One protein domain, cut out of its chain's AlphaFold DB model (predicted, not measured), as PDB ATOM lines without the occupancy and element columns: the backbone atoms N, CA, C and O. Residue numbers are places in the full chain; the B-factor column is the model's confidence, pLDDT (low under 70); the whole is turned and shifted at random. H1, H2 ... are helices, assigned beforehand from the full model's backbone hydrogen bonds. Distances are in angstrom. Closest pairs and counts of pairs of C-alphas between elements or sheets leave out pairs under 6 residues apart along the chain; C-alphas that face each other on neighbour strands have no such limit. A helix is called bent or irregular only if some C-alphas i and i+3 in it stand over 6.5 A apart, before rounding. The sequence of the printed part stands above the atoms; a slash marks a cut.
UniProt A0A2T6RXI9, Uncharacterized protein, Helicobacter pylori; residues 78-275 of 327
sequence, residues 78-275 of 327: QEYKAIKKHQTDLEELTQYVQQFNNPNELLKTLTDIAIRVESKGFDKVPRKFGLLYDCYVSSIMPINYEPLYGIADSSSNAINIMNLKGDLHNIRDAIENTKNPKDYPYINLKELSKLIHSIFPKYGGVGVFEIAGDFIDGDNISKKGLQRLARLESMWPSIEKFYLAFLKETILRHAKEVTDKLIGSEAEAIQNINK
ATOM      1  N   GLN A  78     202.900 144.590 121.054       65.12
ATOM      2  CA  GLN A  78     203.433 144.700 119.698       65.12
ATOM      3  C   GLN A  78     202.868 145.924 118.963       65.12
ATOM      4  O   GLN A  78     203.644 146.667 118.364       65.12
ATOM      5  N   GLU A  79     201.563 146.168 119.070       63.50
ATOM      6  CA  GLU A  79     200.896 147.357 118.517       63.50
ATOM      7  C   GLU A  79     201.425 148.647 119.170       63.50
ATOM      8  O   GLU A  79     201.825 149.575 118.473       63.50
ATOM      9  N   TYR A  80     201.595 148.676 120.498       66.69
ATOM     10  CA  TYR A  80     202.212 149.815 121.192       66.69
ATOM     11  C   TYR A  80     203.634 150.121 120.697       66.69
ATOM     12  O   TYR A  80     204.005 151.280 120.501       66.69
ATOM     13  N   LYS A  81     204.449 149.081 120.471       72.06
ATOM     14  CA  LYS A  81     205.796 149.249 119.908       72.06
ATOM     15  C   LYS A  81     205.752 149.836 118.496       72.06
ATOM     16  O   LYS A  81     206.645 150.612 118.157       72.06
ATOM     17  N   ALA A  82     204.750 149.485 117.689       71.75
ATOM     18  CA  ALA A  82     204.564 150.046 116.354       71.75
ATOM     19  C   ALA A  82     204.188 151.537 116.414       71.75
ATOM     20  O   ALA A  82     204.873 152.346 115.783       71.75
ATOM     21  N   ILE A  83     203.220 151.908 117.263       73.56
ATOM     22  CA  ILE A  83     202.818 153.306 117.508       73.56
ATOM     23  C   ILE A  83     204.016 154.146 117.951       73.56
ATOM     24  O   ILE A  83     204.327 155.177 117.352       73.56
ATOM     25  N   LYS A  84     204.732 153.683 118.984       76.81
ATOM     26  CA  LYS A  84     205.894 154.399 119.520       76.81
ATOM     27  C   LYS A  84     206.976 154.578 118.456       76.81
ATOM     28  O   LYS A  84     207.598 155.632 118.383       76.81
ATOM     29  N   LYS A  85     207.157 153.581 117.586       83.81
ATOM     30  CA  LYS A  85     208.070 153.681 116.445       83.81
ATOM     31  C   LYS A  85     207.636 154.773 115.460       83.81
ATOM     32  O   LYS A  85     208.493 155.530 115.029       83.81
ATOM     33  N   HIS A  86     206.344 154.898 115.134       81.56
ATOM     34  CA  HIS A  86     205.844 155.973 114.255       81.56
ATOM     35  C   HIS A  86     206.122 157.368 114.831       81.56
ATOM     36  O   HIS A  86     206.509 158.272 114.094       81.56
ATOM     37  N   GLN A  87     205.971 157.528 116.148       82.25
ATOM     38  CA  GLN A  87     206.289 158.780 116.841       82.25
ATOM     39  C   GLN A  87     207.787 159.100 116.773       82.25
ATOM     40  O   GLN A  87     208.156 160.207 116.389       82.25
ATOM     41  N   THR A  88     208.651 158.120 117.055       86.88
ATOM     42  CA  THR A  88     210.109 158.285 116.940       86.88
ATOM     43  C   THR A  88     210.547 158.602 115.505       86.88
ATOM     44  O   THR A  88     211.364 159.497 115.303       86.88
ATOM     45  N   ASP A  89     209.974 157.933 114.497       86.06
ATOM     46  CA  ASP A  89     210.269 158.202 113.082       86.06
ATOM     47  C   ASP A  89     209.931 159.667 112.705       86.06
ATOM     48  O   ASP A  89     210.683 160.310 111.966       86.06
ATOM     49  N   LEU A  90     208.829 160.216 113.241       87.75
ATOM     50  CA  LEU A  90     208.421 161.613 113.037       87.75
ATOM     51  C   LEU A  90     209.364 162.609 113.738       87.75
ATOM     52  O   LEU A  90     209.682 163.659 113.174       87.75
ATOM     53  N   GLU A  91     209.830 162.296 114.946       89.94
ATOM     54  CA  GLU A  91     210.803 163.118 115.680       89.94
ATOM     55  C   GLU A  91     212.153 163.176 114.952       89.94
ATOM     56  O   GLU A  91     212.693 164.265 114.740       89.94
ATOM     57  N   GLU A  92     212.668 162.029 114.497       90.44
ATOM     58  CA  GLU A  92     213.904 161.970 113.707       90.44
ATOM     59  C   GLU A  92     213.785 162.768 112.406       90.44
ATOM     60  O   GLU A  92     214.711 163.490 112.025       90.44
ATOM     61  N   LEU A  93     212.648 162.644 111.719       89.19
ATOM     62  CA  LEU A  93     212.364 163.419 110.518       89.19
ATOM     63  C   LEU A  93     212.346 164.923 110.817       89.19
ATOM     64  O   LEU A  93     212.922 165.712 110.068       89.19
ATOM     65  N   THR A  94     211.723 165.314 111.926       90.88
ATOM     66  CA  THR A  94     211.659 166.711 112.360       90.88
ATOM     67  C   THR A  94     213.054 167.288 112.564       90.88
ATOM     68  O   THR A  94     213.368 168.339 112.002       90.88
ATOM     69  N   GLN A  95     213.917 166.576 113.287       93.00
ATOM     70  CA  GLN A  95     215.308 166.986 113.498       93.00
ATOM     71  C   GLN A  95     216.084 167.067 112.174       93.00
ATOM     72  O   GLN A  95     216.786 168.048 111.925       93.00
ATOM     73  N   TYR A  96     215.907 166.076 111.296       91.44
ATOM     74  CA  TYR A  96     216.566 166.033 109.992       91.44
ATOM     75  C   TYR A  96     216.162 167.210 109.093       91.44
ATOM     76  O   TYR A  96     217.018 167.869 108.519       91.44
ATOM     77  N   VAL A  97     214.870 167.531 108.993       90.81
ATOM     78  CA  VAL A  97     214.379 168.664 108.185       90.81
ATOM     79  C   VAL A  97     214.795 170.010 108.792       90.81
ATOM     80  O   VAL A  97     215.065 170.972 108.069       90.81
ATOM     81  N   GLN A  98     214.886 170.101 110.121       92.88
ATOM     82  CA  GLN A  98     215.284 171.335 110.797       92.88
ATOM     83  C   GLN A  98     216.737 171.739 110.522       92.88
ATOM     84  O   GLN A  98     216.993 172.946 110.478       92.88
ATOM     85  N   GLN A  99     217.639 170.783 110.267       93.94
ATOM     86  CA  GLN A  99     219.072 171.045 110.056       93.94
ATOM     87  C   GLN A  99     219.376 171.887 108.800       93.94
ATOM     88  O   GLN A  99     220.404 172.553 108.746       93.94
ATOM     89  N   PHE A 100     218.486 171.884 107.799       92.69
ATOM     90  CA  PHE A 100     218.713 172.585 106.533       92.69
ATOM     91  C   PHE A 100     218.563 174.093 106.704       92.69
ATOM     92  O   PHE A 100     217.533 174.575 107.171       92.69
ATOM     93  N   ASN A 101     219.552 174.868 106.283       93.25
ATOM     94  CA  ASN A 101     219.491 176.334 106.292       93.25
ATOM     95  C   ASN A 101     219.309 176.928 104.884       93.25
ATOM     96  O   ASN A 101     219.193 178.145 104.752       93.25
ATOM     97  N   ASN A 102     219.242 176.075 103.859       88.62
ATOM     98  CA  ASN A 102     219.147 176.456 102.460       88.62
ATOM     99  C   ASN A 102     218.037 175.645 101.749       88.62
ATOM    100  O   ASN A 102     218.003 174.417 101.880       88.62
ATOM    101  N   PRO A 103     217.125 176.296 100.998       86.12
ATOM    102  CA  PRO A 103     216.038 175.599 100.309       86.12
ATOM    103  C   PRO A 103     216.529 174.669  99.191       86.12
ATOM    104  O   PRO A 103     215.989 173.578  99.041       86.12
ATOM    105  N   ASN A 104     217.582 175.037  98.457       84.19
ATOM    106  CA  ASN A 104     218.131 174.221  97.371       84.19
ATOM    107  C   ASN A 104     218.802 172.950  97.897       84.19
ATOM    108  O   ASN A 104     218.677 171.890  97.287       84.19
ATOM    109  N   GLU A 105     219.486 173.030  99.042       89.25
ATOM    110  CA  GLU A 105     220.067 171.856  99.701       89.25
ATOM    111  C   GLU A 105     218.979 170.874 100.159       89.25
ATOM    112  O   GLU A 105     219.097 169.665  99.938       89.25
ATOM    113  N   LEU A 106     217.892 171.397 100.738       89.19
ATOM    114  CA  LEU A 106     216.731 170.598 101.122       89.19
ATOM    115  C   LEU A 106     216.090 169.936  99.895       89.19
ATOM    116  O   LEU A 106     215.929 168.719  99.887       89.19
ATOM    117  N   LEU A 107     215.780 170.704  98.844       82.88
ATOM    118  CA  LEU A 107     215.169 170.188  97.612       82.88
ATOM    119  C   LEU A 107     216.032 169.117  96.945       82.88
ATOM    120  O   LEU A 107     215.537 168.033  96.645       82.88
ATOM    121  N   LYS A 108     217.336 169.366  96.791       84.69
ATOM    122  CA  LYS A 108     218.273 168.377  96.244       84.69
ATOM    123  C   LYS A 108     218.256 167.084  97.058       84.69
ATOM    124  O   LYS A 108     218.213 165.995  96.491       84.69
ATOM    125  N   THR A 109     218.251 167.205  98.382       87.25
ATOM    126  CA  THR A 109     218.208 166.043  99.273       87.25
ATOM    127  C   THR A 109     216.906 165.256  99.123       87.25
ATOM    128  O   THR A 109     216.938 164.025  99.110       87.25
ATOM    129  N   LEU A 110     215.768 165.941  98.980       84.19
ATOM    130  CA  LEU A 110     214.475 165.300  98.722       84.19
ATOM    131  C   LEU A 110     214.502 164.510  97.412       84.19
ATOM    132  O   LEU A 110     214.106 163.345  97.406       84.19
ATOM    133  N   THR A 111     215.038 165.098  96.343       80.62
ATOM    134  CA  THR A 111     215.191 164.435  95.041       80.62
ATOM    135  C   THR A 111     216.099 163.209  95.134       80.62
ATOM    136  O   THR A 111     215.736 162.130  94.665       80.62
ATOM    137  N   ASP A 112     217.251 163.326  95.802       85.31
ATOM    138  CA  ASP A 112     218.181 162.206  96.000       85.31
ATOM    139  C   ASP A 112     217.543 161.065  96.808       85.31
ATOM    140  O   ASP A 112     217.775 159.884  96.529       85.31
ATOM    141  N   ILE A 113     216.736 161.400  97.820       85.38
ATOM    142  CA  ILE A 113     215.966 160.421  98.593       85.38
ATOM    143  C   ILE A 113     214.916 159.756  97.707       85.38
ATOM    144  O   ILE A 113     214.817 158.529  97.736       85.38
ATOM    145  N   ALA A 114     214.189 160.521  96.897       81.94
ATOM    146  CA  ALA A 114     213.162 159.981  96.016       81.94
ATOM    147  C   ALA A 114     213.724 158.948  95.037       81.94
ATOM    148  O   ALA A 114     213.260 157.809  95.014       81.94
ATOM    149  N   ILE A 115     214.827 159.281  94.366       83.25
ATOM    150  CA  ILE A 115     215.540 158.360  93.470       83.25
ATOM    151  C   ILE A 115     215.968 157.081  94.213       83.25
ATOM    152  O   ILE A 115     215.893 155.967  93.684       83.25
ATOM    153  N   ARG A 116     216.427 157.201  95.466       83.25
ATOM    154  CA  ARG A 116     216.812 156.035  96.283       83.25
ATOM    155  C   ARG A 116     215.617 155.163  96.660       83.25
ATOM    156  O   ARG A 116     215.767 153.941  96.655       83.25
ATOM    157  N   VAL A 117     214.479 155.759  97.008       83.81
ATOM    158  CA  VAL A 117     213.254 155.021  97.352       83.81
ATOM    159  C   VAL A 117     212.718 154.292  96.125       83.81
ATOM    160  O   VAL A 117     212.469 153.091  96.209       83.81
ATOM    161  N   GLU A 118     212.639 154.969  94.982       82.75
ATOM    162  CA  GLU A 118     212.192 154.381  93.713       82.75
ATOM    163  C   GLU A 118     213.103 153.234  93.250       82.75
ATOM    164  O   GLU A 118     212.620 152.191  92.815       82.75
ATOM    165  N   SER A 119     214.425 153.382  93.395       85.44
ATOM    166  CA  SER A 119     215.384 152.359  92.948       85.44
ATOM    167  C   SER A 119     215.510 151.155  93.886       85.44
ATOM    168  O   SER A 119     215.755 150.040  93.421       85.44
ATOM    169  N   LYS A 120     215.392 151.346  95.208       84.44
ATOM    170  CA  LYS A 120     215.600 150.269  96.199       84.44
ATOM    171  C   LYS A 120     214.304 149.670  96.745       84.44
ATOM    172  O   LYS A 120     214.344 148.549  97.259       84.44
ATOM    173  N   GLY A 121     213.187 150.382  96.622       77.88
ATOM    174  CA  GLY A 121     211.913 150.065  97.260       77.88
ATOM    175  C   GLY A 121     211.823 150.588  98.699       77.88
ATOM    176  O   GLY A 121     212.819 150.643  99.427       77.88
ATOM    177  N   PHE A 122     210.602 150.939  99.115       75.06
ATOM    178  CA  PHE A 122     210.285 151.528 100.423       75.06
ATOM    179  C   PHE A 122     210.811 150.724 101.618       75.06
ATOM    180  O   PHE A 122     211.342 151.304 102.562       75.06
ATOM    181  N   ASP A 123     210.739 149.392 101.564       75.44
ATOM    182  CA  ASP A 123     211.138 148.523 102.681       75.44
ATOM    183  C   ASP A 123     212.656 148.490 102.925       75.44
ATOM    184  O   ASP A 123     213.115 148.018 103.967       75.44
ATOM    185  N   LYS A 124     213.456 148.971 101.963       82.12
ATOM    186  CA  LYS A 124     214.927 148.924 102.013       82.12
ATOM    187  C   LYS A 124     215.572 150.258 102.380       82.12
ATOM    188  O   LYS A 124     216.803 150.341 102.432       82.12
ATOM    189  N   VAL A 125     214.777 151.297 102.623       83.00
ATOM    190  CA  VAL A 125     215.266 152.600 103.084       83.00
ATOM    191  C   VAL A 125     214.889 152.836 104.550       83.00
ATOM    192  O   VAL A 125     213.886 152.305 105.027       83.00
ATOM    193  N   PRO A 126     215.664 153.642 105.297       83.50
ATOM    194  CA  PRO A 126     215.221 154.159 106.585       83.50
ATOM    195  C   PRO A 126     213.818 154.758 106.488       83.50
ATOM    196  O   PRO A 126     213.528 155.534 105.581       83.50
ATOM    197  N   ARG A 127     212.947 154.436 107.445       79.94
ATOM    198  CA  ARG A 127     211.525 154.782 107.364       79.94
ATOM    199  C   ARG A 127     211.243 156.280 107.256       79.94
ATOM    200  O   ARG A 127     210.351 156.671 106.510       79.94
ATOM    201  N   LYS A 128     212.051 157.119 107.910       79.88
ATOM    202  CA  LYS A 128     211.999 158.580 107.748       79.88
ATOM    203  C   LYS A 128     212.163 159.043 106.295       79.88
ATOM    204  O   LYS A 128     211.572 160.045 105.915       79.88
ATOM    205  N   PHE A 129     212.919 158.310 105.474       82.88
ATOM    206  CA  PHE A 129     213.061 158.591 104.044       82.88
ATOM    207  C   PHE A 129     211.834 158.158 103.242       82.88
ATOM    208  O   PHE A 129     211.481 158.844 102.292       82.88
ATOM    209  N   GLY A 130     211.149 157.088 103.657       80.81
ATOM    210  CA  GLY A 130     209.829 156.738 103.124       80.81
ATOM    211  C   GLY A 130     208.796 157.835 103.402       80.81
ATOM    212  O   GLY A 130     208.159 158.311 102.474       80.81
ATOM    213  N   LEU A 131     208.721 158.324 104.648       78.81
ATOM    214  CA  LEU A 131     207.848 159.452 105.012       78.81
ATOM    215  C   LEU A 131     208.186 160.727 104.224       78.81
ATOM    216  O   LEU A 131     207.287 161.425 103.763       78.81
ATOM    217  N   LEU A 132     209.477 161.028 104.048       81.06
ATOM    218  CA  LEU A 132     209.930 162.150 103.219       81.06
ATOM    219  C   LEU A 132     209.529 161.996 101.760       81.06
ATOM    220  O   LEU A 132     209.104 162.974 101.156       81.06
ATOM    221  N   TYR A 133     209.665 160.797 101.202       81.31
ATOM    222  CA  TYR A 133     209.264 160.516  99.834       81.31
ATOM    223  C   TYR A 133     207.753 160.657  99.650       81.31
ATOM    224  O   TYR A 133     207.330 161.320  98.708       81.31
ATOM    225  N   ASP A 134     206.945 160.137 100.576       77.38
ATOM    226  CA  ASP A 134     205.490 160.313 100.536       77.38
ATOM    227  C   ASP A 134     205.116 161.798 100.568       77.38
ATOM    228  O   ASP A 134     204.303 162.243  99.761       77.38
ATOM    229  N   CYS A 135     205.763 162.591 101.434       76.62
ATOM    230  CA  CYS A 135     205.587 164.047 101.467       76.62
ATOM    231  C   CYS A 135     206.028 164.709 100.156       76.62
ATOM    232  O   CYS A 135     205.349 165.603  99.652       76.62
ATOM    233  N   TYR A 136     207.170 164.287  99.614       73.69
ATOM    234  CA  TYR A 136     207.707 164.809  98.367       73.69
ATOM    235  C   TYR A 136     206.724 164.555  97.223       73.69
ATOM    236  O   TYR A 136     206.297 165.505  96.581       73.69
ATOM    237  N   VAL A 137     206.268 163.321  97.024       72.38
ATOM    238  CA  VAL A 137     205.331 162.964  95.947       72.38
ATOM    239  C   VAL A 137     203.954 163.605  96.136       72.38
ATOM    240  O   VAL A 137     203.349 164.042  95.162       72.38
ATOM    241  N   SER A 138     203.439 163.678  97.366       69.62
ATOM    242  CA  SER A 138     202.072 164.153  97.616       69.62
ATOM    243  C   SER A 138     201.943 165.674  97.645       69.62
ATOM    244  O   SER A 138     200.881 166.202  97.314       69.62
ATOM    245  N   SER A 139     202.993 166.371  98.085       67.44
ATOM    246  CA  SER A 139     202.911 167.785  98.466       67.44
ATOM    247  C   SER A 139     203.930 168.672  97.756       67.44
ATOM    248  O   SER A 139     203.714 169.876  97.704       67.44
ATOM    249  N   ILE A 140     205.028 168.119  97.224       66.81
ATOM    250  CA  ILE A 140     206.132 168.900  96.631       66.81
ATOM    251  C   ILE A 140     206.231 168.670  95.112       66.81
ATOM    252  O   ILE A 140     206.268 169.629  94.349       66.81
ATOM    253  N   MET A 141     206.202 167.419  94.650       65.44
ATOM    254  CA  MET A 141     206.250 167.021  93.238       65.44
ATOM    255  C   MET A 141     205.098 167.605  92.397       65.44
ATOM    256  O   MET A 141     205.380 168.065  91.292       65.44
ATOM    257  N   PRO A 142     203.834 167.687  92.874       56.91
ATOM    258  CA  PRO A 142     202.743 168.287  92.098       56.91
ATOM    259  C   PRO A 142     202.940 169.783  91.829       56.91
ATOM    260  O   PRO A 142     202.276 170.340  90.961       56.91
ATOM    261  N   ILE A 143     203.848 170.420  92.574       54.25
ATOM    262  CA  ILE A 143     204.193 171.839  92.470       54.25
ATOM    263  C   ILE A 143     205.414 172.046  91.538       54.25
ATOM    264  O   ILE A 143     205.770 173.172  91.220       54.25
ATOM    265  N   ASN A 144     206.013 170.964  91.014       52.31
ATOM    266  CA  ASN A 144     207.088 170.980  90.011       52.31
ATOM    267  C   ASN A 144     208.332 171.797  90.439       52.31
ATOM    268  O   ASN A 144     208.890 172.576  89.666       52.31
ATOM    269  N   TYR A 145     208.757 171.631  91.698       55.59
ATOM    270  CA  TYR A 145     209.857 172.392  92.290       55.59
ATOM    271  C   TYR A 145     211.239 172.005  91.738       55.59
ATOM    272  O   TYR A 145     211.802 170.971  92.094       55.59
ATOM    273  N   GLU A 146     211.812 172.892  90.926       57.59
ATOM    274  CA  GLU A 146     213.237 172.931  90.585       57.59
ATOM    275  C   GLU A 146     214.032 173.749  91.631       57.59
ATOM    276  O   GLU A 146     213.433 174.534  92.376       57.59
ATOM    277  N   PRO A 147     215.368 173.570  91.742       59.22
ATOM    278  CA  PRO A 147     216.215 174.429  92.572       59.22
ATOM    279  C   PRO A 147     216.000 175.908  92.235       59.22
ATOM    280  O   PRO A 147     215.911 176.248  91.062       59.22
ATOM    281  N   LEU A 148     215.983 176.788  93.243       56.06
ATOM    282  CA  LEU A 148     215.950 178.229  93.003       56.06
ATOM    283  C   LEU A 148     217.266 178.659  92.352       56.06
ATOM    284  O   LEU A 148     218.321 178.617  92.997       56.06
ATOM    285  N   TYR A 149     217.207 179.064  91.089       61.16
ATOM    286  CA  TYR A 149     218.371 179.519  90.326       61.16
ATOM    287  C   TYR A 149     218.776 180.955  90.681       61.16
ATOM    288  O   TYR A 149     219.929 181.339  90.465       61.16
ATOM    289  N   GLY A 150     217.871 181.732  91.281       57.56
ATOM    290  CA  GLY A 150     218.156 183.107  91.675       57.56
ATOM    291  C   GLY A 150     217.963 184.107  90.538       57.56
ATOM    292  O   GLY A 150     217.585 183.767  89.420       57.56
ATOM    293  N   ILE A 151     218.251 185.379  90.823       58.72
ATOM    294  CA  ILE A 151     218.175 186.477  89.836       58.72
ATOM    295  C   ILE A 151     219.525 186.701  89.126       58.72
ATOM    296  O   ILE A 151     219.683 187.637  88.341       58.72
ATOM    297  N   ALA A 152     220.513 185.833  89.356       47.31
ATOM    298  CA  ALA A 152     221.837 185.992  88.773       47.31
ATOM    299  C   ALA A 152     221.766 185.889  87.235       47.31
ATOM    300  O   ALA A 152     221.445 184.842  86.682       47.31
ATOM    301  N   ASP A 153     222.086 187.005  86.570       48.38
ATOM    302  CA  ASP A 153     222.280 187.145  85.118       48.38
ATOM    303  C   ASP A 153     221.008 187.289  84.246       48.38
ATOM    304  O   ASP A 153     221.045 187.169  83.018       48.38
ATOM    305  N   SER A 154     219.861 187.650  84.841       49.28
ATOM    306  CA  SER A 154     218.629 187.991  84.091       49.28
ATOM    307  C   SER A 154     218.774 189.183  83.123       49.28
ATOM    308  O   SER A 154     217.869 189.453  82.342       49.28
ATOM    309  N   SER A 155     219.924 189.859  83.116       49.78
ATOM    310  CA  SER A 155     220.248 190.982  82.239       49.78
ATOM    311  C   SER A 155     220.532 190.629  80.771       49.78
ATOM    312  O   SER A 155     220.599 191.569  79.982       49.78
ATOM    313  N   SER A 156     220.698 189.351  80.371       50.94
ATOM    314  CA  SER A 156     221.317 189.101  79.047       50.94
ATOM    315  C   SER A 156     220.930 187.843  78.245       50.94
ATOM    316  O   SER A 156     221.425 187.716  77.127       50.94
ATOM    317  N   ASN A 157     220.111 186.889  78.723       54.56
ATOM    318  CA  ASN A 157     219.824 185.681  77.918       54.56
ATOM    319  C   ASN A 157     218.466 185.012  78.217       54.56
ATOM    320  O   ASN A 157     218.037 184.938  79.369       54.56
ATOM    321  N   ALA A 158     217.809 184.462  77.187       54.25
ATOM    322  CA  ALA A 158     216.476 183.842  77.267       54.25
ATOM    323  C   ALA A 158     216.392 182.670  78.271       54.25
ATOM    324  O   ALA A 158     215.343 182.444  78.876       54.25
ATOM    325  N   ILE A 159     217.508 181.966  78.497       51.94
ATOM    326  CA  ILE A 159     217.640 180.877  79.482       51.94
ATOM    327  C   ILE A 159     217.394 181.387  80.915       51.94
ATOM    328  O   ILE A 159     216.709 180.731  81.697       51.94
ATOM    329  N   ASN A 160     217.847 182.600  81.243       65.88
ATOM    330  CA  ASN A 160     217.715 183.160  82.593       65.88
ATOM    331  C   ASN A 160     216.276 183.610  82.894       65.88
ATOM    332  O   ASN A 160     215.834 183.557  84.040       65.88
ATOM    333  N   ILE A 161     215.504 183.970  81.862       68.56
ATOM    334  CA  ILE A 161     214.071 184.269  81.991       68.56
ATOM    335  C   ILE A 161     213.264 182.986  82.248       68.56
ATOM    336  O   ILE A 161     212.300 183.020  83.013       68.56
ATOM    337  N   MET A 162     213.652 181.850  81.651       68.12
ATOM    338  CA  MET A 162     212.989 180.561  81.895       68.12
ATOM    339  C   MET A 162     213.214 180.057  83.325       68.12
ATOM    340  O   MET A 162     212.250 179.643  83.968       68.12
ATOM    341  N   ASN A 163     214.439 180.166  83.842       72.25
ATOM    342  CA  ASN A 163     214.752 179.778  85.221       72.25
ATOM    343  C   ASN A 163     214.031 180.680  86.232       72.25
ATOM    344  O   ASN A 163     213.332 180.189  87.114       72.25
ATOM    345  N   LEU A 164     214.087 182.004  86.035       76.25
ATOM    346  CA  LEU A 164     213.360 182.962  86.875       76.25
ATOM    347  C   LEU A 164     211.846 182.702  86.872       76.25
ATOM    348  O   LEU A 164     211.166 182.865  87.884       76.25
ATOM    349  N   LYS A 165     211.299 182.297  85.726       76.62
ATOM    350  CA  LYS A 165     209.895 181.909  85.610       76.62
ATOM    351  C   LYS A 165     209.577 180.671  86.454       76.62
ATOM    352  O   LYS A 165     208.542 180.675  87.118       76.62
ATOM    353  N   GLY A 166     210.430 179.644  86.431       76.06
ATOM    354  CA  GLY A 166     210.292 178.458  87.284       76.06
ATOM    355  C   GLY A 166     210.319 178.828  88.767       76.06
ATOM    356  O   GLY A 166     209.388 178.503  89.505       76.06
ATOM    357  N   ASP A 167     211.306 179.624  89.177       79.56
ATOM    358  CA  ASP A 167     211.435 180.111  90.551       79.56
ATOM    359  C   ASP A 167     210.180 180.868  91.013       79.56
ATOM    360  O   ASP A 167     209.647 180.624  92.095       79.56
ATOM    361  N   LEU A 168     209.657 181.780  90.189       84.25
ATOM    362  CA  LEU A 168     208.505 182.599  90.571       84.25
ATOM    363  C   LEU A 168     207.178 181.837  90.547       84.25
ATOM    364  O   LEU A 168     206.280 182.174  91.324       84.25
ATOM    365  N   HIS A 169     207.057 180.814  89.702       80.50
ATOM    366  CA  HIS A 169     205.949 179.860  89.754       80.50
ATOM    367  C   HIS A 169     205.932 179.148  91.111       80.50
ATOM    368  O   HIS A 169     204.947 179.213  91.842       80.50
ATOM    369  N   ASN A 170     207.077 178.586  91.480       80.19
ATOM    370  CA  ASN A 170     207.320 177.890  92.736       80.19
ATOM    371  C   ASN A 170     207.016 178.771  93.960       80.19
ATOM    372  O   ASN A 170     206.294 178.369  94.873       80.19
ATOM    373  N   ILE A 171     207.504 180.013  93.961       87.44
ATOM    374  CA  ILE A 171     207.244 180.974  95.041       87.44
ATOM    375  C   ILE A 171     205.756 181.337  95.121       87.44
ATOM    376  O   ILE A 171     205.210 181.445  96.220       87.44
ATOM    377  N   ARG A 172     205.081 181.537  93.985       87.19
ATOM    378  CA  ARG A 172     203.642 181.834  93.967       87.19
ATOM    379  C   ARG A 172     202.831 180.675  94.532       87.19
ATOM    380  O   ARG A 172     201.983 180.918  95.386       87.19
ATOM    381  N   ASP A 173     203.113 179.449  94.118       84.62
ATOM    382  CA  ASP A 173     202.394 178.275  94.611       84.62
ATOM    383  C   ASP A 173     202.621 178.091  96.119       84.62
ATOM    384  O   ASP A 173     201.682 177.780  96.856       84.62
ATOM    385  N   ALA A 174     203.828 178.381  96.622       88.69
ATOM    386  CA  ALA A 174     204.088 178.449  98.060       88.69
ATOM    387  C   ALA A 174     203.222 179.510  98.764       88.69
ATOM    388  O   ALA A 174     202.668 179.247  99.834       88.69
ATOM    389  N   ILE A 175     203.061 180.701  98.175       91.12
ATOM    390  CA  ILE A 175     202.182 181.757  98.712       91.12
ATOM    391  C   ILE A 175     200.722 181.289  98.745       91.12
ATOM    392  O   ILE A 175     200.046 181.496  99.751       91.12
ATOM    393  N   GLU A 176     200.234 180.655  97.679       88.38
ATOM    394  CA  GLU A 176     198.846 180.177  97.573       88.38
ATOM    395  C   GLU A 176     198.540 179.049  98.567       88.38
ATOM    396  O   GLU A 176     197.462 179.017  99.161       88.38
ATOM    397  N   ASN A 177     199.510 178.165  98.807       86.06
ATOM    398  CA  ASN A 177     199.390 177.056  99.756       86.06
ATOM    399  C   ASN A 177     199.747 177.444 101.202       86.06
ATOM    400  O   ASN A 177     199.642 176.622 102.119       86.06
ATOM    401  N   THR A 178     200.160 178.692 101.442       89.44
ATOM    402  CA  THR A 178     200.447 179.187 102.788       89.44
ATOM    403  C   THR A 178     199.147 179.350 103.578       89.44
ATOM    404  O   THR A 178     198.352 180.252 103.319       89.44
ATOM    405  N   LYS A 179     198.952 178.518 104.610       85.81
ATOM    406  CA  LYS A 179     197.751 178.576 105.467       85.81
ATOM    407  C   LYS A 179     197.659 179.873 106.278       85.81
ATOM    408  O   LYS A 179     196.576 180.432 106.415       85.81
ATOM    409  N   ASN A 180     198.791 180.359 106.795       88.12
ATOM    410  CA  ASN A 180     198.859 181.509 107.697       88.12
ATOM    411  C   ASN A 180     199.945 182.505 107.249       88.12
ATOM    412  O   ASN A 180     201.084 182.436 107.708       88.12
ATOM    413  N   PRO A 181     199.613 183.500 106.408       87.69
ATOM    414  CA  PRO A 181     200.585 184.499 105.948       87.69
ATOM    415  C   PRO A 181     201.282 185.281 107.074       87.69
ATOM    416  O   PRO A 181     202.373 185.808 106.880       87.69
ATOM    417  N   LYS A 182     200.658 185.362 108.258       89.44
ATOM    418  CA  LYS A 182     201.198 186.059 109.438       89.44
ATOM    419  C   LYS A 182     202.405 185.355 110.068       89.44
ATOM    420  O   LYS A 182     203.143 186.012 110.796       89.44
ATOM    421  N   ASP A 183     202.632 184.080 109.757       90.88
ATOM    422  CA  ASP A 183     203.774 183.308 110.268       90.88
ATOM    423  C   ASP A 183     205.109 183.775 109.645       90.88
ATOM    424  O   ASP A 183     206.191 183.422 110.114       90.88
ATOM    425  N   TYR A 184     205.040 184.643 108.627       93.31
ATOM    426  CA  TYR A 184     206.180 185.167 107.876       93.31
ATOM    427  C   TYR A 184     206.255 186.706 107.951       93.31
ATOM    428  O   TYR A 184     206.192 187.383 106.927       93.31
ATOM    429  N   PRO A 185     206.417 187.310 109.149       93.56
ATOM    430  CA  PRO A 185     206.319 188.766 109.335       93.56
ATOM    431  C   PRO A 185     207.426 189.565 108.630       93.56
ATOM    432  O   PRO A 185     207.310 190.776 108.468       93.56
ATOM    433  N   TYR A 186     208.504 188.898 108.218       94.75
ATOM    434  CA  TYR A 186     209.638 189.495 107.515       94.75
ATOM    435  C   TYR A 186     209.404 189.662 106.007       94.75
ATOM    436  O   TYR A 186     210.264 190.212 105.325       94.75
ATOM    437  N   ILE A 187     208.269 189.197 105.471       95.50
ATOM    438  CA  ILE A 187     207.937 189.365 104.057       95.50
ATOM    439  C   ILE A 187     206.452 189.673 103.855       95.50
ATOM    440  O   ILE A 187     205.561 189.034 104.409       95.50
ATOM    441  N   ASN A 188     206.161 190.658 103.009       95.12
ATOM    442  CA  ASN A 188     204.791 190.971 102.628       95.12
ATOM    443  C   ASN A 188     204.358 190.084 101.450       95.12
ATOM    444  O   ASN A 188     204.536 190.453 100.288       95.12
ATOM    445  N   LEU A 189     203.773 188.916 101.745       94.94
ATOM    446  CA  LEU A 189     203.363 187.943 100.719       94.94
ATOM    447  C   LEU A 189     202.348 188.515  99.715       94.94
ATOM    448  O   LEU A 189     202.361 188.146  98.542       94.94
ATOM    449  N   LYS A 190     201.508 189.470 100.135       93.94
ATOM    450  CA  LYS A 190     200.555 190.146  99.242       93.94
ATOM    451  C   LYS A 190     201.270 191.039  98.230       93.94
ATOM    452  O   LYS A 190     200.876 191.083  97.067       93.94
ATOM    453  N   GLU A 191     202.294 191.772  98.656       94.44
ATOM    454  CA  GLU A 191     203.106 192.578  97.740       94.44
ATOM    455  C   GLU A 191     203.978 191.721  96.834       94.44
ATOM    456  O   GLU A 191     204.056 192.012  95.641       94.44
ATOM    457  N   LEU A 192     204.571 190.651  97.368       95.06
ATOM    458  CA  LEU A 192     205.336 189.693  96.577       95.06
ATOM    459  C   LEU A 192     204.467 189.061  95.483       95.06
ATOM    460  O   LEU A 192     204.848 189.080  94.318       95.06
ATOM    461  N   SER A 193     203.268 188.589  95.830       93.06
ATOM    462  CA  SER A 193     202.308 188.031  94.868       93.06
ATOM    463  C   SER A 193     201.953 189.034  93.762       93.06
ATOM    464  O   SER A 193     202.006 188.698  92.579       93.06
ATOM    465  N   LYS A 194     201.684 190.301  94.115       93.12
ATOM    466  CA  LYS A 194     201.444 191.365  93.122       93.12
ATOM    467  C   LYS A 194     202.656 191.618  92.229       93.12
ATOM    468  O   LYS A 194     202.484 191.843  91.034       93.12
ATOM    469  N   LEU A 195     203.862 191.616  92.798       92.56
ATOM    470  CA  LEU A 195     205.096 191.809  92.044       92.56
ATOM    471  C   LEU A 195     205.299 190.668  91.043       92.56
ATOM    472  O   LEU A 195     205.501 190.945  89.864       92.56
ATOM    473  N   ILE A 196     205.138 189.417  91.480       90.06
ATOM    474  CA  ILE A 196     205.198 188.232  90.614       90.06
ATOM    475  C   ILE A 196     204.162 188.339  89.491       90.06
ATOM    476  O   ILE A 196     204.514 188.206  88.322       90.06
ATOM    477  N   HIS A 197     202.909 188.670  89.815       88.06
ATOM    478  CA  HIS A 197     201.840 188.830  88.825       88.06
ATOM    479  C   HIS A 197     202.111 189.970  87.830       88.06
ATOM    480  O   HIS A 197     201.738 189.888  86.664       88.06
ATOM    481  N   SER A 198     202.799 191.033  88.259       88.62
ATOM    482  CA  SER A 198     203.207 192.118  87.360       88.62
ATOM    483  C   SER A 198     204.312 191.713  86.379       88.62
ATOM    484  O   SER A 198     204.503 192.386  85.371       88.62
ATOM    485  N   ILE A 199     205.052 190.641  86.662       85.12
ATOM    486  CA  ILE A 199     206.070 190.086  85.761       85.12
ATOM    487  C   ILE A 199     205.431 189.000  84.877       85.12
ATOM    488  O   ILE A 199     205.609 189.010  83.660       85.12
ATOM    489  N   PHE A 200     204.620 188.125  85.479       81.31
ATOM    490  CA  PHE A 200     203.965 186.977  84.850       81.31
ATOM    491  C   PHE A 200     202.447 186.968  85.152       81.31
ATOM    492  O   PHE A 200     202.008 186.346  86.125       81.31
ATOM    493  N   PRO A 201     201.624 187.668  84.343       74.31
ATOM    494  CA  PRO A 201     200.211 187.923  84.644       74.31
ATOM    495  C   PRO A 201     199.262 186.744  84.384       74.31
ATOM    496  O   PRO A 201     198.164 186.730  84.939       74.31
ATOM    497  N   LYS A 202     199.631 185.746  83.567       66.94
ATOM    498  CA  LYS A 202     198.775 184.575  83.294       66.94
ATOM    499  C   LYS A 202     199.483 183.241  83.511       66.94
ATOM    500  O   LYS A 202     200.649 183.074  83.161       66.94
ATOM    501  N   TYR A 203     198.712 182.272  84.008       61.84
ATOM    502  CA  TYR A 203     198.958 180.842  83.824       61.84
ATOM    503  C   TYR A 203     198.461 180.459  82.427       61.84
ATOM    504  O   TYR A 203     197.269 180.583  82.152       61.84
ATOM    505  N   GLY A 204     199.338 179.986  81.549       49.03
ATOM    506  CA  GLY A 204     198.896 179.042  80.528       49.03
ATOM    507  C   GLY A 204     199.232 177.635  81.005       49.03
ATOM    508  O   GLY A 204     200.107 177.453  81.852       49.03
ATOM    509  N   GLY A 205     198.498 176.638  80.511       48.94
ATOM    510  CA  GLY A 205     198.831 175.236  80.750       48.94
ATOM    511  C   GLY A 205     200.271 174.910  80.334       48.94
ATOM    512  O   GLY A 205     200.952 175.719  79.697       48.94
ATOM    513  N   VAL A 206     200.720 173.712  80.717       42.28
ATOM    514  CA  VAL A 206     202.082 173.191  80.518       42.28
ATOM    515  C   VAL A 206     202.680 173.671  79.187       42.28
ATOM    516  O   VAL A 206     202.240 173.263  78.116       42.28
ATOM    517  N   GLY A 207     203.663 174.572  79.263       47.28
ATOM    518  CA  GLY A 207     204.448 175.017  78.107       47.28
ATOM    519  C   GLY A 207     204.161 176.414  77.540       47.28
ATOM    520  O   GLY A 207     204.961 176.870  76.729       47.28
ATOM    521  N   VAL A 208     203.129 177.151  77.974       46.03
ATOM    522  CA  VAL A 208     202.889 178.532  77.489       46.03
ATOM    523  C   VAL A 208     202.657 179.471  78.669       46.03
ATOM    524  O   VAL A 208     201.644 179.374  79.341       46.03
ATOM    525  N   PHE A 209     203.581 180.392  78.953       58.59
ATOM    526  CA  PHE A 209     203.353 181.426  79.974       58.59
ATOM    527  C   PHE A 209     203.709 182.795  79.403       58.59
ATOM    528  O   PHE A 209     204.836 182.996  78.949       58.59
ATOM    529  N   GLU A 210     202.733 183.706  79.416       65.56
ATOM    530  CA  GLU A 210     202.869 185.077  78.922       65.56
ATOM    531  C   GLU A 210     203.686 185.909  79.919       65.56
ATOM    532  O   GLU A 210     203.327 186.036  81.093       65.56
ATOM    533  N   ILE A 211     204.782 186.492  79.439       73.88
ATOM    534  CA  ILE A 211     205.459 187.597  80.117       73.88
ATOM    535  C   ILE A 211     204.563 188.836  79.980       73.88
ATOM    536  O   ILE A 211     203.907 189.012  78.950       73.88
ATOM    537  N   ALA A 212     204.505 189.696  80.999       76.12
ATOM    538  CA  ALA A 212     203.761 190.947  80.882       76.12
ATOM    539  C   ALA A 212     204.241 191.743  79.657       76.12
ATOM    540  O   ALA A 212     205.437 191.959  79.482       76.12
ATOM    541  N   GLY A 213     203.310 192.206  78.818       71.62
ATOM    542  CA  GLY A 213     203.655 192.877  77.559       71.62
ATOM    543  C   GLY A 213     204.480 194.157  77.725       71.62
ATOM    544  O   GLY A 213     205.112 194.594  76.778       71.62
ATOM    545  N   ASP A 214     204.506 194.751  78.922       80.44
ATOM    546  CA  ASP A 214     205.342 195.910  79.249       80.44
ATOM    547  C   ASP A 214     206.646 195.549  79.984       80.44
ATOM    548  O   ASP A 214     207.390 196.446  80.385       80.44
ATOM    549  N   PHE A 215     206.922 194.260  80.195       79.38
ATOM    550  CA  PHE A 215     208.155 193.757  80.803       79.38
ATOM    551  C   PHE A 215     209.277 193.591  79.771       79.38
ATOM    552  O   PHE A 215     210.440 193.782  80.115       79.38
ATOM    553  N   ILE A 216     208.931 193.308  78.513       75.00
ATOM    554  CA  ILE A 216     209.855 193.190  77.378       75.00
ATOM    555  C   ILE A 216     209.625 194.360  76.408       75.00
ATOM    556  O   ILE A 216     208.496 194.807  76.228       75.00
ATOM    557  N   ASP A 217     210.703 194.864  75.813       73.56
ATOM    558  CA  ASP A 217     210.728 195.862  74.743       73.56
ATOM    559  C   ASP A 217     211.594 195.320  73.589       73.56
ATOM    560  O   ASP A 217     212.825 195.281  73.674       73.56
ATOM    561  N   GLY A 218     210.941 194.808  72.542       74.12
ATOM    562  CA  GLY A 218     211.599 194.038  71.481       74.12
ATOM    563  C   GLY A 218     212.153 192.712  72.009       74.12
ATOM    564  O   GLY A 218     211.403 191.904  72.547       74.12
ATOM    565  N   ASP A 219     213.464 192.510  71.878       70.44
ATOM    566  CA  ASP A 219     214.175 191.337  72.414       70.44
ATOM    567  C   ASP A 219     214.780 191.591  73.812       70.44
ATOM    568  O   ASP A 219     215.404 190.705  74.394       70.44
ATOM    569  N   ASN A 220     214.609 192.800  74.362       74.00
ATOM    570  CA  ASN A 220     215.255 193.236  75.602       74.00
ATOM    571  C   ASN A 220     214.260 193.416  76.750       74.00
ATOM    572  O   ASN A 220     213.067 193.626  76.551       74.00
ATOM    573  N   ILE A 221     214.758 193.413  77.985       79.12
ATOM    574  CA  ILE A 221     213.943 193.764  79.152       79.12
ATOM    575  C   ILE A 221     213.687 195.272  79.150       79.12
ATOM    576  O   ILE A 221     214.613 196.081  79.058       79.12
ATOM    577  N   SER A 222     212.422 195.662  79.288       84.19
ATOM    578  CA  SER A 222     212.033 197.069  79.329       84.19
ATOM    579  C   SER A 222     212.552 197.749  80.603       84.19
ATOM    580  O   SER A 222     212.806 197.114  81.632       84.19
ATOM    581  N   LYS A 223     212.600 199.086  80.611       85.31
ATOM    582  CA  LYS A 223     212.915 199.860  81.828       85.31
ATOM    583  C   LYS A 223     212.003 199.501  83.012       85.31
ATOM    584  O   LYS A 223     212.462 199.467  84.152       85.31
ATOM    585  N   LYS A 224     210.718 199.229  82.753       86.00
ATOM    586  CA  LYS A 224     209.763 198.791  83.785       86.00
ATOM    587  C   LYS A 224     210.064 197.367  84.253       86.00
ATOM    588  O   LYS A 224     209.956 197.096  85.447       86.00
ATOM    589  N   GLY A 225     210.460 196.483  83.339       84.12
ATOM    590  CA  GLY A 225     210.900 195.127  83.662       84.12
ATOM    591  C   GLY A 225     212.109 195.130  84.595       84.12
ATOM    592  O   GLY A 225     212.048 194.530  85.667       84.12
ATOM    593  N   LEU A 226     213.144 195.915  84.275       83.75
ATOM    594  CA  LEU A 226     214.332 196.078  85.124       83.75
ATOM    595  C   LEU A 226     213.989 196.612  86.523       83.75
ATOM    596  O   LEU A 226     214.529 196.137  87.516       83.75
ATOM    597  N   GLN A 227     213.049 197.557  86.632       88.06
ATOM    598  CA  GLN A 227     212.579 198.054  87.933       88.06
ATOM    599  C   GLN A 227     211.879 196.969  88.763       88.06
ATOM    600  O   GLN A 227     212.073 196.899  89.978       88.06
ATOM    601  N   ARG A 228     211.063 196.117  88.126       88.50
ATOM    602  CA  ARG A 228     210.411 194.980  88.795       88.50
ATOM    603  C   ARG A 228     211.441 193.944  89.249       88.50
ATOM    604  O   ARG A 228     211.336 193.475  90.380       88.50
ATOM    605  N   LEU A 229     212.438 193.645  88.414       85.38
ATOM    606  CA  LEU A 229     213.538 192.735  88.752       85.38
ATOM    607  C   LEU A 229     214.373 193.251  89.921       85.38
ATOM    608  O   LEU A 229     214.565 192.515  90.879       85.38
ATOM    609  N   ALA A 230     214.768 194.525  89.910       85.88
ATOM    610  CA  ALA A 230     215.508 195.128  91.019       85.88
ATOM    611  C   ALA A 230     214.713 195.076  92.337       85.88
ATOM    612  O   ALA A 230     215.260 194.802  93.407       85.88
ATOM    613  N   ARG A 231     213.389 195.295  92.276       90.31
ATOM    614  CA  ARG A 231     212.522 195.127  93.451       90.31
ATOM    615  C   ARG A 231     212.497 193.671  93.922       90.31
ATOM    616  O   ARG A 231     212.593 193.437  95.123       90.31
ATOM    617  N   LEU A 232     212.385 192.711  93.008       90.12
ATOM    618  CA  LEU A 232     212.394 191.286  93.339       90.12
ATOM    619  C   LEU A 232     213.734 190.859  93.960       90.12
ATOM    620  O   LEU A 232     213.738 190.174  94.979       90.12
ATOM    621  N   GLU A 233     214.849 191.340  93.413       86.12
ATOM    622  CA  GLU A 233     216.212 191.109  93.909       86.12
ATOM    623  C   GLU A 233     216.398 191.633  95.326       86.12
ATOM    624  O   GLU A 233     216.877 190.911  96.198       86.12
ATOM    625  N   SER A 234     215.896 192.837  95.608       90.00
ATOM    626  CA  SER A 234     215.927 193.395  96.964       90.00
ATOM    627  C   SER A 234     215.152 192.550  97.987       90.00
ATOM    628  O   SER A 234     215.478 192.550  99.173       90.00
ATOM    629  N   MET A 235     214.134 191.806  97.538       93.06
ATOM    630  CA  MET A 235     213.324 190.926  98.382       93.06
ATOM    631  C   MET A 235     213.894 189.505  98.472       93.06
ATOM    632  O   MET A 235     213.455 188.741  99.336       93.06
ATOM    633  N   TRP A 236     214.860 189.144  97.624       88.75
ATOM    634  CA  TRP A 236     215.295 187.764  97.416       88.75
ATOM    635  C   TRP A 236     215.733 187.027  98.691       88.75
ATOM    636  O   TRP A 236     215.210 185.942  98.940       88.75
ATOM    637  N   PRO A 237     216.541 187.615  99.595       90.44
ATOM    638  CA  PRO A 237     216.898 186.942 100.849       90.44
ATOM    639  C   PRO A 237     215.680 186.612 101.727       90.44
ATOM    640  O   PRO A 237     215.641 185.599 102.426       90.44
ATOM    641  N   SER A 238     214.651 187.466 101.689       94.50
ATOM    642  CA  SER A 238     213.399 187.226 102.413       94.50
ATOM    643  C   SER A 238     212.543 186.165 101.724       94.50
ATOM    644  O   SER A 238     211.870 185.399 102.412       94.50
ATOM    645  N   ILE A 239     212.584 186.106 100.390       91.62
ATOM    646  CA  ILE A 239     211.918 185.080  99.578       91.62
ATOM    647  C   ILE A 239     212.524 183.707  99.870       91.62
ATOM    648  O   ILE A 239     211.779 182.790 100.199       91.62
ATOM    649  N   GLU A 240     213.850 183.567  99.833       89.31
ATOM    650  CA  GLU A 240     214.537 182.303 100.132       89.31
ATOM    651  C   GLU A 240     214.231 181.819 101.551       89.31
ATOM    652  O   GLU A 240     213.914 180.647 101.770       89.31
ATOM    653  N   LYS A 241     214.257 182.742 102.520       93.69
ATOM    654  CA  LYS A 241     213.910 182.452 103.912       93.69
ATOM    655  C   LYS A 241     212.457 181.994 104.060       93.69
ATOM    656  O   LYS A 241     212.202 181.012 104.760       93.69
ATOM    657  N   PHE A 242     211.521 182.690 103.412       94.31
ATOM    658  CA  PHE A 242     210.107 182.311 103.378       94.31
ATOM    659  C   PHE A 242     209.935 180.921 102.782       94.31
ATOM    660  O   PHE A 242     209.299 180.060 103.380       94.31
ATOM    661  N   TYR A 243     210.551 180.702 101.630       90.31
ATOM    662  CA  TYR A 243     210.394 179.496 100.852       90.31
ATOM    663  C   TYR A 243     210.953 178.265 101.584       90.31
ATOM    664  O   TYR A 243     210.266 177.252 101.706       90.31
ATOM    665  N   LEU A 244     212.132 178.377 102.207       92.00
ATOM    666  CA  LEU A 244     212.661 177.334 103.091       92.00
ATOM    667  C   LEU A 244     211.718 177.040 104.265       92.00
ATOM    668  O   LEU A 244     211.471 175.878 104.588       92.00
ATOM    669  N   ALA A 245     211.201 178.079 104.925       93.56
ATOM    670  CA  ALA A 245     210.292 177.907 106.055       93.56
ATOM    671  C   ALA A 245     208.974 177.235 105.629       93.56
ATOM    672  O   ALA A 245     208.491 176.348 106.332       93.56
ATOM    673  N   PHE A 246     208.436 177.608 104.467       91.50
ATOM    674  CA  PHE A 246     207.268 176.980 103.854       91.50
ATOM    675  C   PHE A 246     207.505 175.494 103.547       91.50
ATOM    676  O   PHE A 246     206.672 174.660 103.908       91.50
ATOM    677  N   LEU A 247     208.646 175.140 102.942       88.44
ATOM    678  CA  LEU A 247     208.994 173.745 102.649       88.44
ATOM    679  C   LEU A 247     209.078 172.910 103.929       88.44
ATOM    680  O   LEU A 247     208.462 171.846 104.014       88.44
ATOM    681  N   LYS A 248     209.796 173.404 104.946       91.56
ATOM    682  CA  LYS A 248     209.906 172.721 106.243       91.56
ATOM    683  C   LYS A 248     208.535 172.499 106.871       91.56
ATOM    684  O   LYS A 248     208.232 171.387 107.291       91.56
ATOM    685  N   GLU A 249     207.705 173.536 106.927       91.06
ATOM    686  CA  GLU A 249     206.367 173.438 107.511       91.06
ATOM    687  C   GLU A 249     205.490 172.442 106.742       91.06
ATOM    688  O   GLU A 249     204.879 171.573 107.360       91.06
ATOM    689  N   THR A 250     205.501 172.494 105.409       87.12
ATOM    690  CA  THR A 250     204.697 171.605 104.560       87.12
ATOM    691  C   THR A 250     205.089 170.139 104.733       87.12
ATOM    692  O   THR A 250     204.209 169.298 104.929       87.12
ATOM    693  N   ILE A 251     206.392 169.833 104.730       87.88
ATOM    694  CA  ILE A 251     206.906 168.471 104.943       87.88
ATOM    695  C   ILE A 251     206.488 167.956 106.322       87.88
ATOM    696  O   ILE A 251     205.942 166.860 106.437       87.88
ATOM    697  N   LEU A 252     206.709 168.748 107.376       90.12
ATOM    698  CA  LEU A 252     206.417 168.323 108.746       90.12
ATOM    699  C   LEU A 252     204.918 168.173 108.999       90.12
ATOM    700  O   LEU A 252     204.501 167.231 109.674       90.12
ATOM    701  N   ARG A 253     204.099 169.059 108.428       88.44
ATOM    702  CA  ARG A 253     202.643 168.961 108.496       88.44
ATOM    703  C   ARG A 253     202.144 167.690 107.819       88.44
ATOM    704  O   ARG A 253     201.378 166.957 108.436       88.44
ATOM    705  N   HIS A 254     202.585 167.409 106.593       85.81
ATOM    706  CA  HIS A 254     202.137 166.217 105.873       85.81
ATOM    707  C   HIS A 254     202.608 164.931 106.559       85.81
ATOM    708  O   HIS A 254     201.814 164.014 106.763       85.81
ATOM    709  N   ALA A 255     203.868 164.885 107.002       86.62
ATOM    710  CA  ALA A 255     204.394 163.747 107.750       86.62
ATOM    711  C   ALA A 255     203.591 163.497 109.033       86.62
ATOM    712  O   ALA A 255     203.268 162.350 109.347       86.62
ATOM    713  N   LYS A 256     203.214 164.565 109.746       88.56
ATOM    714  CA  LYS A 256     202.343 164.465 110.917       88.56
ATOM    715  C   LYS A 256     200.958 163.932 110.549       88.56
ATOM    716  O   LYS A 256     200.492 163.017 111.210       88.56
ATOM    717  N   GLU A 257     200.327 164.436 109.489       85.88
ATOM    718  CA  GLU A 257     199.017 163.949 109.029       85.88
ATOM    719  C   GLU A 257     199.045 162.456 108.647       85.88
ATOM    720  O   GLU A 257     198.104 161.723 108.954       85.88
ATOM    721  N   VAL A 258     200.116 161.985 107.998       83.50
ATOM    722  CA  VAL A 258     200.311 160.562 107.669       83.50
ATOM    723  C   VAL A 258     200.496 159.730 108.937       83.50
ATOM    724  O   VAL A 258     199.820 158.714 109.109       83.50
ATOM    725  N   THR A 259     201.358 160.175 109.853       83.31
ATOM    726  CA  THR A 259     201.577 159.502 111.139       83.31
ATOM    727  C   THR A 259     200.299 159.454 111.978       83.31
ATOM    728  O   THR A 259     199.952 158.390 112.485       83.31
ATOM    729  N   ASP A 260     199.548 160.552 112.066       82.88
ATOM    730  CA  ASP A 260     198.281 160.627 112.800       82.88
ATOM    731  C   ASP A 260     197.226 159.686 112.194       82.88
ATOM    732  O   ASP A 260     196.456 159.079 112.934       82.88
ATOM    733  N   LYS A 261     197.203 159.496 110.865       81.81
ATOM    734  CA  LYS A 261     196.331 158.500 110.210       81.81
ATOM    735  C   LYS A 261     196.729 157.065 110.549       81.81
ATOM    736  O   LYS A 261     195.845 156.255 110.826       81.81
ATOM    737  N   LEU A 262     198.027 156.753 110.545       76.44
ATOM    738  CA  LEU A 262     198.527 155.431 110.938       76.44
ATOM    739  C   LEU A 262     198.160 155.132 112.397       76.44
ATOM    740  O   LEU A 262     197.524 154.120 112.671       76.44
ATOM    741  N   ILE A 263     198.436 156.070 113.304       73.19
ATOM    742  CA  ILE A 263     198.092 155.958 114.728       73.19
ATOM    743  C   ILE A 263     196.568 155.909 114.929       73.19
ATOM    744  O   ILE A 263     196.063 155.147 115.749       73.19
ATOM    745  N   GLY A 264     195.806 156.698 114.170       68.31
ATOM    746  CA  GLY A 264     194.344 156.731 114.221       68.31
ATOM    747  C   GLY A 264     193.696 155.424 113.763       68.31
ATOM    748  O   GLY A 264     192.681 155.018 114.328       68.31
ATOM    749  N   SER A 265     194.306 154.714 112.808       63.44
ATOM    750  CA  SER A 265     193.891 153.350 112.442       63.44
ATOM    751  C   SER A 265     194.124 152.326 113.566       63.44
ATOM    752  O   SER A 265     193.521 151.255 113.561       63.44
ATOM    753  N   GLU A 266     194.919 152.694 114.577       64.31
ATOM    754  CA  GLU A 266     195.245 151.907 115.771       64.31
ATOM    755  C   GLU A 266     194.557 152.468 117.042       64.31
ATOM    756  O   GLU A 266     194.891 152.089 118.166       64.31
ATOM    757  N   ALA A 267     193.561 153.357 116.906       57.62
ATOM    758  CA  ALA A 267     192.896 154.034 118.030       57.62
ATOM    759  C   ALA A 267     192.244 153.074 119.047       57.62
ATOM    760  O   ALA A 267     192.209 153.360 120.249       57.62
ATOM    761  N   GLU A 268     191.767 151.915 118.587       56.97
ATOM    762  CA  GLU A 268     191.244 150.858 119.456       56.97
ATOM    763  C   GLU A 268     192.352 150.267 120.350       56.97
ATOM    764  O   GLU A 268     192.133 150.043 121.543       56.97
ATOM    765  N   ALA A 269     193.574 150.117 119.825       57.09
ATOM    766  CA  ALA A 269     194.735 149.673 120.593       57.09
ATOM    767  C   ALA A 269     195.121 150.702 121.667       57.09
ATOM    768  O   ALA A 269     195.350 150.323 122.814       57.09
ATOM    769  N   ILE A 270     195.094 152.004 121.355       59.50
ATOM    770  CA  ILE A 270     195.368 153.086 122.325       59.50
ATOM    771  C   ILE A 270     194.350 153.075 123.468       59.50
ATOM    772  O   ILE A 270     194.718 153.140 124.645       59.50
ATOM    773  N   GLN A 271     193.059 152.956 123.145       63.44
ATOM    774  CA  GLN A 271     192.011 152.878 124.160       63.44
ATOM    775  C   GLN A 271     192.178 151.628 125.039       63.44
ATOM    776  O   GLN A 271     191.967 151.691 126.255       63.44
ATOM    777  N   ASN A 272     192.574 150.501 124.444       58.16
ATOM    778  CA  ASN A 272     192.831 149.254 125.161       58.16
ATOM    779  C   ASN A 272     194.099 149.323 126.030       58.16
ATOM    780  O   ASN A 272     194.084 148.795 127.141       58.16
ATOM    781  N   ILE A 273     195.145 150.034 125.598       62.94
ATOM    782  CA  ILE A 273     196.363 150.291 126.385       62.94
ATOM    783  C   ILE A 273     196.049 151.167 127.600       62.94
ATOM    784  O   ILE A 273     196.369 150.771 128.714       62.94
ATOM    785  N   ASN A 274     195.340 152.287 127.427       59.34
ATOM    786  CA  ASN A 274     194.952 153.151 128.552       59.34
ATOM    787  C   ASN A 274     194.084 152.398 129.573       59.34
ATOM    788  O   ASN A 274     194.255 152.539 130.784       59.34
ATOM    789  N   LYS A 275     193.170 151.542 129.088       59.72
ATOM    790  CA  LYS A 275     192.383 150.650 129.948       59.72
ATOM    791  C   LYS A 275     193.266 149.645 130.685       59.72
ATOM    792  O   LYS A 275     192.969 149.366 131.839       59.72
TER     793      LYS A 275
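Overview. This is residues 78 to 275 of the 327 residues of an uncharacterized protein of Helicobacter pylori (UniProt A0A2T6RXI9). One long bent helix, H6, runs through most of the length of an elongated body, with H1 side by side with its longer arm H6b, H3 crossing H6b, and H2 packed across H3. Toward the other end, H5 packs between H4 and the shorter arm H6a, while short H7 makes a corner with the beginning of H1. The printed part has 198 residues with seven named helices, H1 to H7 in order along the chain, and no named strand: all helix. It is loose, with a radius of gyration of the C-alphas of 20.5 A and spans of 73 by 38 by 30 A.

Arrangement. The hub is H6, residues 223 to 265, which touches five other helices. By its hydrogen bonds it was assigned as one helix, but it is bent: C-alphas 234 and 237 are 7.6 A apart, and its arms H6a, residues 223 to 234, and H6b, residues 237 to 265, stand at a steep tilt of 60 degrees. H1, residues 78 to 98, touches H6b at a shallow tilt of 2 degrees, opposite ways; their closest C-alphas, of Ile 83 and Ile 263, are 6.1 A apart. H3, residues 127 to 143, touches H6b at a steep tilt of 58 degrees, closest at C-alphas Cys 135 and Ile 251, 5.8 A. H3 has a kink of 41 degrees near residue 137 and is only just irregular, with C-alphas 138 and 141 6.7 A apart. H2, residues 103 to 120, touches H3 at a steep tilt of 65 degrees, closest at C-alphas Ala 114 and Tyr 133, 5.5 A. H4, residues 158 to 177, touches H6b with residues 171 to 174 alone, closest at C-alphas Ala 174 and Phe 246, 6.8 A. H5, residues 189 to 199, forms helical hairpins with H4 and with H6a, each at a shallow tilt of 32 degrees, only just short of steep; the closest C-alphas are Arg 172 and Ser 193, 6.4 A, and Leu 195 and Arg 228, 7.0 A. H7, residues 267 to 275, touches H1, closest at C-alphas Glu 79 and Ala 269, 6.9 A. H4 and H6a are apart. The helix packing is mostly crossed, only just: 3 of 9 touching pairs are at a shallow tilt. Every O i to N i+4 pair is within hydrogen-bond range in H1, H2, H4, H5, H6a, H6b and H7; in H3, 10 of 13 are.

Along the chain. H6b measures 42.3 A from first to last C-alpha, H1 30.5 A, H4 29.0 A, H2 25.7 A and H3 23.8 A. H1 begins at C-alpha 78, (203.433, 144.700, 119.698), H6a at C-alpha 223, (212.915, 199.860, 81.828), and H7 ends at C-alpha 275, (192.383, 150.650, 129.948).

Size, cuts and confidence. The two C-alphas farthest apart, of Gly 218 and Lys 275, are 75.3 A apart. The printed part has no cut. The links H3 to H4, H4 to H5 and H5 to H6 are long. Mean pLDDT of the printed part is 78.5, with residues 78 to 80, 138 to 162, 202 to 210 and 264 to 275 under 70.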